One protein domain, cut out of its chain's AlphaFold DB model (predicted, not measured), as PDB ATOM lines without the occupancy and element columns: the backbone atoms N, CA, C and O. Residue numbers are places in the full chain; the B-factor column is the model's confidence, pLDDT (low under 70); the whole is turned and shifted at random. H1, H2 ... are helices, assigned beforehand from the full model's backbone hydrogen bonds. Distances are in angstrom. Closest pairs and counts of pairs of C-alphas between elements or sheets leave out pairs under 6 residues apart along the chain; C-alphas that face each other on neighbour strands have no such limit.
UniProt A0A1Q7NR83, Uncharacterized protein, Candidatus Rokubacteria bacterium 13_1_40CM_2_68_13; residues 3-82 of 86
ATOM      1  N   TRP A   3     158.217 135.747 136.231       94.12
ATOM      2  CA  TRP A   3     158.953 136.922 136.721       94.12
ATOM      3  C   TRP A   3     158.052 138.130 137.002       94.12
ATOM      4  O   TRP A   3     158.344 138.881 137.920       94.12
ATOM      5  N   ALA A   4     156.949 138.291 136.261       93.06
ATOM      6  CA  ALA A   4     155.980 139.359 136.514       93.06
ATOM      7  C   ALA A   4     155.262 139.167 137.862       93.06
ATOM      8  O   ALA A   4     154.868 140.136 138.494       93.06
ATOM      9  N   GLU A   5     155.174 137.921 138.332       94.56
ATOM     10  CA  GLU A   5     154.615 137.544 139.635       94.56
ATOM     11  C   GLU A   5     155.698 137.396 140.720       94.56
ATOM     12  O   GLU A   5     155.487 136.741 141.738       94.56
ATOM     13  N   ASN A   6     156.893 137.962 140.501       94.12
ATOM     14  CA  ASN A   6     158.042 137.880 141.412       94.12
ATOM     15  C   ASN A   6     158.518 136.445 141.731       94.12
ATOM     16  O   ASN A   6     159.147 136.200 142.761       94.12
ATOM     17  N   VAL A   7     158.279 135.485 140.830       95.69
ATOM     18  CA  VAL A   7     158.832 134.124 140.914       95.69
ATOM     19  C   VAL A   7     160.008 134.000 139.949       95.69
ATOM     20  O   VAL A   7     159.833 133.881 138.732       95.69
ATOM     21  N   LEU A   8     161.232 134.003 140.488       94.75
ATOM     22  CA  LEU A   8     162.461 133.918 139.695       94.75
ATOM     23  C   LEU A   8     162.719 132.491 139.187       94.75
ATOM     24  O   LEU A   8     163.551 131.758 139.715       94.75
ATOM     25  N   ALA A   9     161.998 132.098 138.142       94.81
ATOM     26  CA  ALA A   9     162.204 130.823 137.465       94.81
ATOM     27  C   ALA A   9     163.371 130.898 136.461       94.81
ATOM     28  O   ALA A   9     163.568 131.927 135.800       94.81
ATOM     29  N   ARG A  10     164.139 129.813 136.318       95.00
ATOM     30  CA  ARG A  10     165.262 129.700 135.363       95.00
ATOM     31  C   ARG A  10     165.112 128.447 134.499       95.00
ATOM     32  O   ARG A  10     164.347 127.546 134.816       95.00
ATOM     33  N   ARG A  11     165.845 128.376 133.387       94.00
ATOM     34  CA  ARG A  11     165.979 127.149 132.588       94.00
ATOM     35  C   ARG A  11     167.353 126.557 132.868       94.00
ATOM     36  O   ARG A  11     168.339 127.046 132.324       94.00
ATOM     37  N   TYR A  12     167.421 125.543 133.727       92.50
ATOM     38  CA  TYR A  12     168.666 124.815 133.972       92.50
ATOM     39  C   TYR A  12     168.584 123.375 133.465       92.50
ATOM     40  O   TYR A  12     167.809 122.588 133.994       92.50
ATOM     41  N   PHE A  13     169.341 122.985 132.441       91.81
ATOM     42  CA  PHE A  13     170.213 123.799 131.568       91.81
ATOM     43  C   PHE A  13     169.509 124.147 130.253       91.81
ATOM     44  O   PHE A  13     168.699 123.364 129.758       91.81
ATOM     45  N   TYR A  14     169.805 125.326 129.698       95.00
ATOM     46  CA  TYR A  14     169.364 125.723 128.364       95.00
ATOM     47  C   TYR A  14     170.332 126.741 127.721       95.00
ATOM     48  O   TYR A  14     170.697 127.714 128.384       95.00
ATOM     49  N   PRO A  15     170.679 126.580 126.430       95.50
ATOM     50  CA  PRO A  15     170.434 125.383 125.626       95.50
ATOM     51  C   PRO A  15     171.353 124.229 126.080       95.50
ATOM     52  O   PRO A  15     172.124 124.370 127.028       95.50
ATOM     53  N   GLY A  16     171.272 123.064 125.429       96.25
ATOM     54  CA  GLY A  16     172.288 122.024 125.628       96.25
ATOM     55  C   GLY A  16     173.672 122.529 125.197       96.25
ATOM     56  O   GLY A  16     173.766 123.302 124.245       96.25
ATOM     57  N   CYS A  17     174.747 122.097 125.866       97.25
ATOM     58  CA  CYS A  17     176.105 122.601 125.603       97.25
ATOM     59  C   CYS A  17     176.532 122.480 124.130       97.25
ATOM     60  O   CYS A  17     177.256 123.335 123.630       97.25
ATOM     61  N   HIS A  18     176.047 121.470 123.401       97.19
ATOM     62  CA  HIS A  18     176.313 121.286 121.969       97.19
ATOM     63  C   HIS A  18     175.717 122.389 121.074       97.19
ATOM     64  O   HIS A  18     176.113 122.522 119.922       97.19
ATOM     65  N   ARG A  19     174.791 123.202 121.596       96.81
ATOM     66  CA  ARG A  19     174.253 124.414 120.953       96.81
ATOM     67  C   ARG A  19     174.975 125.696 121.388       96.81
ATOM     68  O   ARG A  19     174.613 126.770 120.916       96.81
ATOM     69  N   MET A  20     175.963 125.612 122.279       97.25
ATOM     70  CA  MET A  20     176.758 126.750 122.756       97.25
ATOM     71  C   MET A  20     178.122 126.789 122.059       97.25
ATOM     72  O   MET A  20     178.621 125.764 121.596       97.25
ATOM     73  N   GLU A  21     178.751 127.962 121.978       97.25
ATOM     74  CA  GLU A  21     180.127 128.054 121.475       97.25
ATOM     75  C   GLU A  21     181.126 127.357 122.412       97.25
ATOM     76  O   GLU A  21     180.943 127.391 123.631       97.25
ATOM     77  N   PRO A  22     182.198 126.740 121.875       96.94
ATOM     78  CA  PRO A  22     182.543 126.612 120.451       96.94
ATOM     79  C   PRO A  22     181.870 125.416 119.747       96.94
ATOM     80  O   PRO A  22     182.053 125.209 118.546       96.94
ATOM     81  N   TYR A  23     181.130 124.585 120.486       97.50
ATOM     82  CA  TYR A  23     180.570 123.323 119.993       97.50
ATOM     83  C   TYR A  23     179.542 123.529 118.887       97.50
ATOM     84  O   TYR A  23     179.539 122.775 117.920       97.50
ATOM     85  N   ARG A  24     178.740 124.593 118.988       97.44
ATOM     86  CA  ARG A  24     177.776 124.993 117.962       97.44
ATOM     87  C   ARG A  24     178.438 125.172 116.596       97.44
ATOM     88  O   ARG A  24     177.897 124.713 115.597       97.44
ATOM     89  N   THR A  25     179.599 125.827 116.563       97.94
ATOM     90  CA  THR A  25     180.341 126.086 115.323       97.94
ATOM     91  C   THR A  25     181.103 124.851 114.849       97.94
ATOM     92  O   THR A  25     181.113 124.556 113.659       97.94
ATOM     93  N   ARG A  26     181.737 124.106 115.764       98.06
ATOM     94  CA  ARG A  26     182.565 122.938 115.411       98.06
ATOM     95  C   ARG A  26     181.750 121.699 115.035       98.06
ATOM     96  O   ARG A  26     182.220 120.890 114.244       98.06
ATOM     97  N   PHE A  27     180.555 121.545 115.601       97.44
ATOM     98  CA  PHE A  27     179.706 120.360 115.461       97.44
ATOM     99  C   PHE A  27     178.229 120.755 115.260       97.44
ATOM    100  O   PHE A  27     177.387 120.461 116.114       97.44
ATOM    101  N   PRO A  28     177.882 121.409 114.135       95.88
ATOM    102  CA  PRO A  28     176.548 121.979 113.925       95.88
ATOM    103  C   PRO A  28     175.411 120.944 113.976       95.88
ATOM    104  O   PRO A  28     174.300 121.266 114.395       95.88
ATOM    105  N   ASP A  29     175.690 119.687 113.617       97.06
ATOM    106  CA  ASP A  29     174.702 118.602 113.593       97.06
ATOM    107  C   ASP A  29     174.668 117.738 114.868       97.06
ATOM    108  O   ASP A  29     173.895 116.779 114.935       97.06
ATOM    109  N   ALA A  30     175.439 118.075 115.911       96.81
ATOM    110  CA  ALA A  30     175.516 117.279 117.145       96.81
ATOM    111  C   ALA A  30     174.140 117.016 117.792       96.81
ATOM    112  O   ALA A  30     173.917 115.957 118.382       96.81
ATOM    113  N   GLY A  31     173.187 117.942 117.628       96.38
ATOM    114  CA  GLY A  31     171.821 117.796 118.137       96.38
ATOM    115  C   GLY A  31     171.066 116.585 117.573       96.38
ATOM    116  O   GLY A  31     170.242 116.010 118.284       96.38
ATOM    117  N   ARG A  32     171.379 116.130 116.348       96.88
ATOM    118  CA  ARG A  32     170.733 114.950 115.730       96.88
ATOM    119  C   ARG A  32     170.987 113.668 116.520       96.88
ATOM    120  O   ARG A  32     170.138 112.783 116.545       96.88
ATOM    121  N   HIS A  33     172.131 113.593 117.193       97.56
ATOM    122  CA  HIS A  33     172.525 112.453 118.020       97.56
ATOM    123  C   HIS A  33     172.083 112.593 119.484       97.56
ATOM    124  O   HIS A  33     172.252 111.664 120.268       97.56
ATOM    125  N   LEU A  34     171.491 113.734 119.859       97.62
ATOM    126  CA  LEU A  34     171.099 114.058 121.232       97.62
ATOM    127  C   LEU A  34     169.593 114.383 121.364       97.62
ATOM    128  O   LEU A  34     169.232 115.351 122.042       97.62
ATOM    129  N   PRO A  35     168.671 113.583 120.783       96.94
ATOM    130  CA  PRO A  35     167.240 113.902 120.773       96.94
ATOM    131  C   PRO A  35     166.616 113.930 122.177       96.94
ATOM    132  O   PRO A  35     165.638 114.639 122.417       96.94
ATOM    133  N   ALA A  36     167.170 113.168 123.127       98.00
ATOM    134  CA  ALA A  36     166.739 113.214 124.522       98.00
ATOM    135  C   ALA A  36     167.109 114.548 125.187       98.00
ATOM    136  O   ALA A  36     166.263 115.147 125.848       98.00
ATOM    137  N   THR A  37     168.335 115.030 124.963       97.44
ATOM    138  CA  THR A  37     168.804 116.322 125.477       97.44
ATOM    139  C   THR A  37     167.992 117.464 124.885       97.44
ATOM    140  O   THR A  37     167.478 118.277 125.644       97.44
ATOM    141  N   GLU A  38     167.810 117.493 123.560       96.94
ATOM    142  CA  GLU A  38     167.000 118.508 122.865       96.94
ATOM    143  C   GLU A  38     165.580 118.583 123.440       96.94
ATOM    144  O   GLU A  38     165.096 119.652 123.806       96.94
ATOM    145  N   ARG A  39     164.928 117.428 123.620       96.94
ATOM    146  CA  ARG A  39     163.585 117.371 124.208       96.94
ATOM    147  C   ARG A  39     163.555 117.847 125.663       96.94
ATOM    148  O   ARG A  39     162.562 118.445 126.073       96.94
ATOM    149  N   LEU A  40     164.579 117.531 126.457       96.88
ATOM    150  CA  LEU A  40     164.621 117.879 127.877       96.88
ATOM    151  C   LEU A  40     164.818 119.385 128.073       96.88
ATOM    152  O   LEU A  40     164.018 120.014 128.761       96.88
ATOM    153  N   VAL A  41     165.831 119.978 127.435       96.25
ATOM    154  CA  VAL A  41     166.158 121.403 127.618       96.25
ATOM    155  C   VAL A  41     165.014 122.326 127.179       96.25
ATOM    156  O   VAL A  41     164.857 123.419 127.728       96.25
ATOM    157  N   GLU A  42     164.156 121.876 126.253       95.38
ATOM    158  CA  GLU A  42     162.952 122.610 125.841       95.38
ATOM    159  C   GLU A  42     161.807 122.608 126.857       95.38
ATOM    160  O   GLU A  42     160.906 123.441 126.785       95.38
ATOM    161  N   ARG A  43     161.829 121.691 127.827       94.69
ATOM    162  CA  ARG A  43     160.715 121.473 128.764       94.69
ATOM    163  C   ARG A  43     161.089 121.731 130.220       94.69
ATOM    164  O   ARG A  43     160.202 121.755 131.069       94.69
ATOM    165  N   THR A  44     162.372 121.926 130.518       93.94
ATOM    166  CA  THR A  44     162.848 122.136 131.888       93.94
ATOM    167  C   THR A  44     162.653 123.576 132.356       93.94
ATOM    168  O   THR A  44     163.049 124.535 131.690       93.94
ATOM    169  N   LEU A  45     162.113 123.706 133.566       94.56
ATOM    170  CA  LEU A  45     162.000 124.945 134.324       94.56
ATOM    171  C   LEU A  45     162.418 124.655 135.769       94.56
ATOM    172  O   LEU A  45     161.931 123.702 136.371       94.56
ATOM    173  N   THR A  46     163.305 125.468 136.330       95.44
ATOM    174  CA  THR A  46     163.653 125.440 137.751       95.44
ATOM    175  C   THR A  46     162.914 126.542 138.492       95.44
ATOM    176  O   THR A  46     162.758 127.659 137.991       95.44
ATOM    177  N   LEU A  47     162.446 126.208 139.692       95.75
ATOM    178  CA  LEU A  47     161.674 127.083 140.566       95.75
ATOM    179  C   LEU A  47     162.461 127.372 141.855       95.75
ATOM    180  O   LEU A  47     163.329 126.575 142.222       95.75
ATOM    181  N   PRO A  48     162.169 128.492 142.544       94.88
ATOM    182  CA  PRO A  48     162.755 128.782 143.847       94.88
ATOM    183  C   PRO A  48     162.538 127.637 144.845       94.88
ATOM    184  O   PRO A  48     161.490 126.996 144.853       94.88
ATOM    185  N   THR A  49     163.538 127.393 145.685       94.81
ATOM    186  CA  THR A  49     163.526 126.395 146.763       94.81
ATOM    187  C   THR A  49     164.548 126.798 147.838       94.81
ATOM    188  O   THR A  49     165.191 127.842 147.717       94.81
ATOM    189  N   GLY A  50     164.716 125.977 148.875       95.06
ATOM    190  CA  GLY A  50     165.645 126.198 149.984       95.06
ATOM    191  C   GLY A  50     164.975 126.781 151.228       95.06
ATOM    192  O   GLY A  50     163.765 126.978 151.271       95.06
ATOM    193  N   THR A  51     165.774 127.063 152.256       96.06
ATOM    194  CA  THR A  51     165.290 127.475 153.589       96.06
ATOM    195  C   THR A  51     164.594 128.836 153.613       96.06
ATOM    196  O   THR A  51     163.853 129.119 154.547       96.06
ATOM    197  N   ALA A  52     164.800 129.670 152.591       94.50
ATOM    198  CA  ALA A  52     164.123 130.956 152.448       94.50
ATOM    199  C   ALA A  52     162.679 130.835 151.919       94.50
ATOM    200  O   ALA A  52     161.947 131.823 151.934       94.50
ATOM    201  N   LEU A  53     162.269 129.659 151.424       96.00
ATOM    202  CA  LEU A  53     160.929 129.436 150.886       96.00
ATOM    203  C   LEU A  53     160.055 128.711 151.913       96.00
ATOM    204  O   LEU A  53     160.235 127.525 152.181       96.00
ATOM    205  N   ASP A  54     159.078 129.425 152.460       97.00
ATOM    206  CA  ASP A  54     158.095 128.869 153.383       97.00
ATOM    207  C   ASP A  54     156.938 128.161 152.651       97.00
ATOM    208  O   ASP A  54     156.759 128.262 151.434       97.00
ATOM    209  N   THR A  55     156.098 127.445 153.403       97.50
ATOM    210  CA  THR A  55     154.941 126.715 152.853       97.50
ATOM    211  C   THR A  55     153.961 127.637 152.119       97.50
ATOM    212  O   THR A  55     153.342 127.228 151.135       97.50
ATOM    213  N   ALA A  56     153.808 128.886 152.570       97.06
ATOM    214  CA  ALA A  56     152.967 129.866 151.890       97.06
ATOM    215  C   ALA A  56     153.558 130.259 150.525       97.06
ATOM    216  O   ALA A  56     152.824 130.348 149.541       97.06
ATOM    217  N   GLY A  57     154.876 130.443 150.444       96.62
ATOM    218  CA  GLY A  57     155.611 130.659 149.205       96.62
ATOM    219  C   GLY A  57     155.489 129.488 148.240       96.62
ATOM    220  O   GLY A  57     155.176 129.709 147.071       96.62
ATOM    221  N   VAL A  58     155.638 128.251 148.729       97.38
ATOM    222  CA  VAL A  58     155.417 127.042 147.915       97.38
ATOM    223  C   VAL A  58     154.018 127.054 147.301       97.38
ATOM    224  O   VAL A  58     153.900 126.910 146.086       97.38
ATOM    225  N   ARG A  59     152.973 127.307 148.105       97.88
ATOM    226  CA  ARG A  59     151.581 127.368 147.622       97.88
ATOM    227  C   ARG A  59     151.394 128.411 146.523       97.88
ATOM    228  O   ARG A  59     150.866 128.079 145.468       97.88
ATOM    229  N   ARG A  60     151.905 129.635 146.713       96.81
ATOM    230  CA  ARG A  60     151.830 130.695 145.687       96.81
ATOM    231  C   ARG A  60     152.463 130.260 144.365       96.81
ATOM    232  O   ARG A  60     151.875 130.464 143.306       96.81
ATOM    233  N   VAL A  61     153.643 129.639 144.416       97.12
ATOM    234  CA  VAL A  61     154.339 129.155 143.213       97.12
ATOM    235  C   VAL A  61     153.554 128.025 142.538       97.12
ATOM    236  O   VAL A  61     153.399 128.040 141.315       97.12
ATOM    237  N   THR A  62     153.032 127.060 143.303       97.31
ATOM    238  CA  THR A  62     152.259 125.941 142.743       97.31
ATOM    239  C   THR A  62     150.914 126.381 142.174       97.31
ATOM    240  O   THR A  62     150.521 125.879 141.124       97.31
ATOM    241  N   ASP A  63     150.243 127.350 142.799       97.94
ATOM    242  CA  ASP A  63     148.981 127.909 142.307       97.94
ATOM    243  C   ASP A  63     149.197 128.666 140.996       97.94
ATOM    244  O   ASP A  63     148.454 128.471 140.030       97.94
ATOM    245  N   LEU A  64     150.269 129.461 140.915       97.44
ATOM    246  CA  LEU A  64     150.656 130.143 139.684       97.44
ATOM    247  C   LEU A  64     150.986 129.147 138.564       97.44
ATOM    248  O   LEU A  64     150.563 129.333 137.421       97.44
ATOM    249  N   MET A  65     151.707 128.069 138.886       97.19
ATOM    250  CA  MET A  65     152.000 126.997 137.935       97.19
ATOM    251  C   MET A  65     150.715 126.312 137.454       97.19
ATOM    252  O   MET A  65     150.531 126.130 136.250       97.19
ATOM    253  N   ALA A  66     149.800 125.976 138.365       98.00
ATOM    254  CA  ALA A  66     148.518 125.364 138.027       98.00
ATOM    255  C   ALA A  66     147.660 126.285 137.146       98.00
ATOM    256  O   ALA A  66     147.072 125.825 136.164       98.00
ATOM    257  N   PHE A  67     147.628 127.586 137.447       97.94
ATOM    258  CA  PHE A  67     146.958 128.594 136.627       97.94
ATOM    259  C   PHE A  67     147.570 128.672 135.219       97.94
ATOM    260  O   PHE A  67     146.838 128.604 134.229       97.94
ATOM    261  N   ALA A  68     148.901 128.735 135.111       96.38
ATOM    262  CA  ALA A  68     149.603 128.772 133.829       96.38
ATOM    263  C   ALA A  68     149.314 127.531 132.968       96.38
ATOM    264  O   ALA A  68     149.069 127.659 131.770       96.38
ATOM    265  N   VAL A  69     149.291 126.339 133.572       96.69
ATOM    266  CA  VAL A  69     148.965 125.087 132.871       96.69
ATOM    267  C   VAL A  69     147.501 125.069 132.429       96.69
ATOM    268  O   VAL A  69     147.213 124.773 131.271       96.69
ATOM    269  N   ARG A  70     146.567 125.430 133.318       98.31
ATOM    270  CA  ARG A  70     145.122 125.410 133.032       98.31
ATOM    271  C   ARG A  70     144.720 126.410 131.947       98.31
ATOM    272  O   ARG A  70     143.846 126.115 131.138       98.31
ATOM    273  N   HIS A  71     145.349 127.583 131.923       97.44
ATOM    274  CA  HIS A  71     144.981 128.688 131.032       97.44
ATOM    275  C   HIS A  71     146.009 128.955 129.925       97.44
ATOM    276  O   HIS A  71     145.921 129.981 129.248       97.44
ATOM    277  N   GLY A  72     146.956 128.037 129.702       96.06
ATOM    278  CA  GLY A  72     148.116 128.245 128.831       96.06
ATOM    279  C   GLY A  72     147.769 128.774 127.440       96.06
ATOM    280  O   GLY A  72     148.338 129.777 127.016       96.06
ATOM    281  N   ARG A  73     146.770 128.184 126.765       96.25
ATOM    282  CA  ARG A  73     146.331 128.635 125.430       96.25
ATOM    283  C   ARG A  73     145.891 130.103 125.427       96.25
ATOM    284  O   ARG A  73     146.404 130.890 124.639       96.25
ATOM    285  N   ALA A  74     144.989 130.472 126.334       96.12
ATOM    286  CA  ALA A  74     144.453 131.830 126.420       96.12
ATOM    287  C   ALA A  74     145.534 132.854 126.807       96.12
ATOM    288  O   ALA A  74     145.540 133.974 126.299       96.12
ATOM    289  N   ILE A  75     146.469 132.469 127.685       94.69
ATOM    290  CA  ILE A  75     147.625 133.299 128.051       94.69
ATOM    291  C   ILE A  75     148.517 133.529 126.825       94.69
ATOM    292  O   ILE A  75     148.858 134.672 126.528       94.69
ATOM    293  N   THR A  76     148.870 132.473 126.084       94.00
ATOM    294  CA  THR A  76     149.695 132.584 124.871       94.00
ATOM    295  C   THR A  76     149.033 133.455 123.808       94.00
ATOM    296  O   THR A  76     149.705 134.288 123.206       94.00
ATOM    297  N   GLU A  77     147.728 133.303 123.586       94.75
ATOM    298  CA  GLU A  77     146.974 134.127 122.632       94.75
ATOM    299  C   GLU A  77     147.004 135.609 123.020       94.75
ATOM    300  O   GLU A  77     147.308 136.454 122.181       94.75
ATOM    301  N   ARG A  78     146.791 135.930 124.300       92.38
ATOM    302  CA  ARG A  78     146.850 137.313 124.797       92.38
ATOM    303  C   ARG A  78     148.245 137.931 124.687       92.38
ATOM    304  O   ARG A  78     148.364 139.071 124.249       92.38
ATOM    305  N   LEU A  79     149.295 137.181 125.020       89.06
ATOM    306  CA  LEU A  79     150.683 137.663 124.937       89.06
ATOM    307  C   LEU A  79     151.162 137.903 123.497       89.06
ATOM    308  O   LEU A  79     152.104 138.659 123.288       89.06
ATOM    309  N   ARG A  80     150.532 137.276 122.495       87.69
ATOM    310  CA  ARG A  80     150.812 137.572 121.080       87.69
ATOM    311  C   ARG A  80     150.237 138.919 120.641       87.69
ATOM    312  O   ARG A  80     150.805 139.543 119.754       87.69
ATOM    313  N   VAL A  81     149.123 139.341 121.238       80.75
ATOM    314  CA  VAL A  81     148.441 140.607 120.916       80.75
ATOM    315  C   VAL A  81     149.068 141.780 121.670       80.75
ATOM    316  O   VAL A  81     149.144 142.885 121.143       80.75
ATOM    317  N   THR A  82     149.551 141.546 122.889       72.19
ATOM    318  CA  THR A  82     150.250 142.549 123.699       72.19
ATOM    319  C   THR A  82     151.613 141.990 124.102       72.19
ATOM    320  O   THR A  82     151.674 141.183 125.036       72.19
TER     321      THR A  82
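Overview. This is residues 3 to 82 of the 86 residues of an uncharacterized protein of Candidatus Rokubacteria bacterium 13_1_40CM_2_68_13 (UniProt A0A1Q7NR83). The chain makes a loose, open out-and-back arm, with an L of two longer helices standing across its near end. Residues 3 to 22 run out from beside H4 as a long stretch with no named element, the small helices H1 and H2 form the turn at the far end, H3 lies on the way back, and residues 42 to 54 return to the start of H4; H4 and H5 meet at a corner. The printed part has 80 residues with five named helices, H1 to H5 in order along the chain, and no named strand, and its class is all helix. It is loose, with a radius of gyration of the C-alphas of 16.7 A, and flat in outline, spanning 47 by 38 by 21 A.

Arrangement. After residues 3 to 22 comes H1, residues 23 to 26. A tight link leads to H2, residues 30 to 33; H1 and H2 are apart, only just, with their closest C-alphas 8.1 A from each other. Another tight link leads to H3, residues 35 to 41. H2 and H3 are close but not clearly touching: their closest C-alphas, those of Gly 31 and Glu 38, are 6.8 A apart. H1 and H3 are apart. A long link of 13 residues joins H3 to H4, residues 55 to 70, and these two helices are apart. H5, residues 72 to 81, follows over a tight link. H4 and H5 are close but not clearly touching, and the closest C-alphas are those of Ala 68 and Ile 75, at 7.6 A; their lines are about perpendicular, at 75 degrees. H5 is apart from H1, H2 and H3. In H3 and H4 every O i to N i+4 pair is within hydrogen-bond range, in H5 5 of 6 are, and H1 and H2 are too short for such a pair.

Along the chain. The printed part begins at Trp 3, with its C-alpha at (158.953, 136.922, 136.721). H1 begins at C-alpha 23, (180.570, 123.323, 119.993). H3 measures 10.2 A from first to last C-alpha. H4, the longest helix, measures 22.2 A and begins at C-alpha 55, (154.941, 126.715, 152.853). H5 measures 14.7 A and ends at C-alpha 81, (148.441, 140.607, 120.916).

Size, cuts and confidence. The two C-alphas farthest apart are those of Arg 26 and Ala 56, at 47.5 A. Residues 50 to 56 stand free, and so do residues 69 to 74, of which 72 to 74 belong to H5, and residues 77 to 82, of which 77 to 81 belong to H5. The printed part has no cut, and the link from H3 to H4 is the long one. The mean pLDDT of the printed part is 95.5, and no printed residue is under 70.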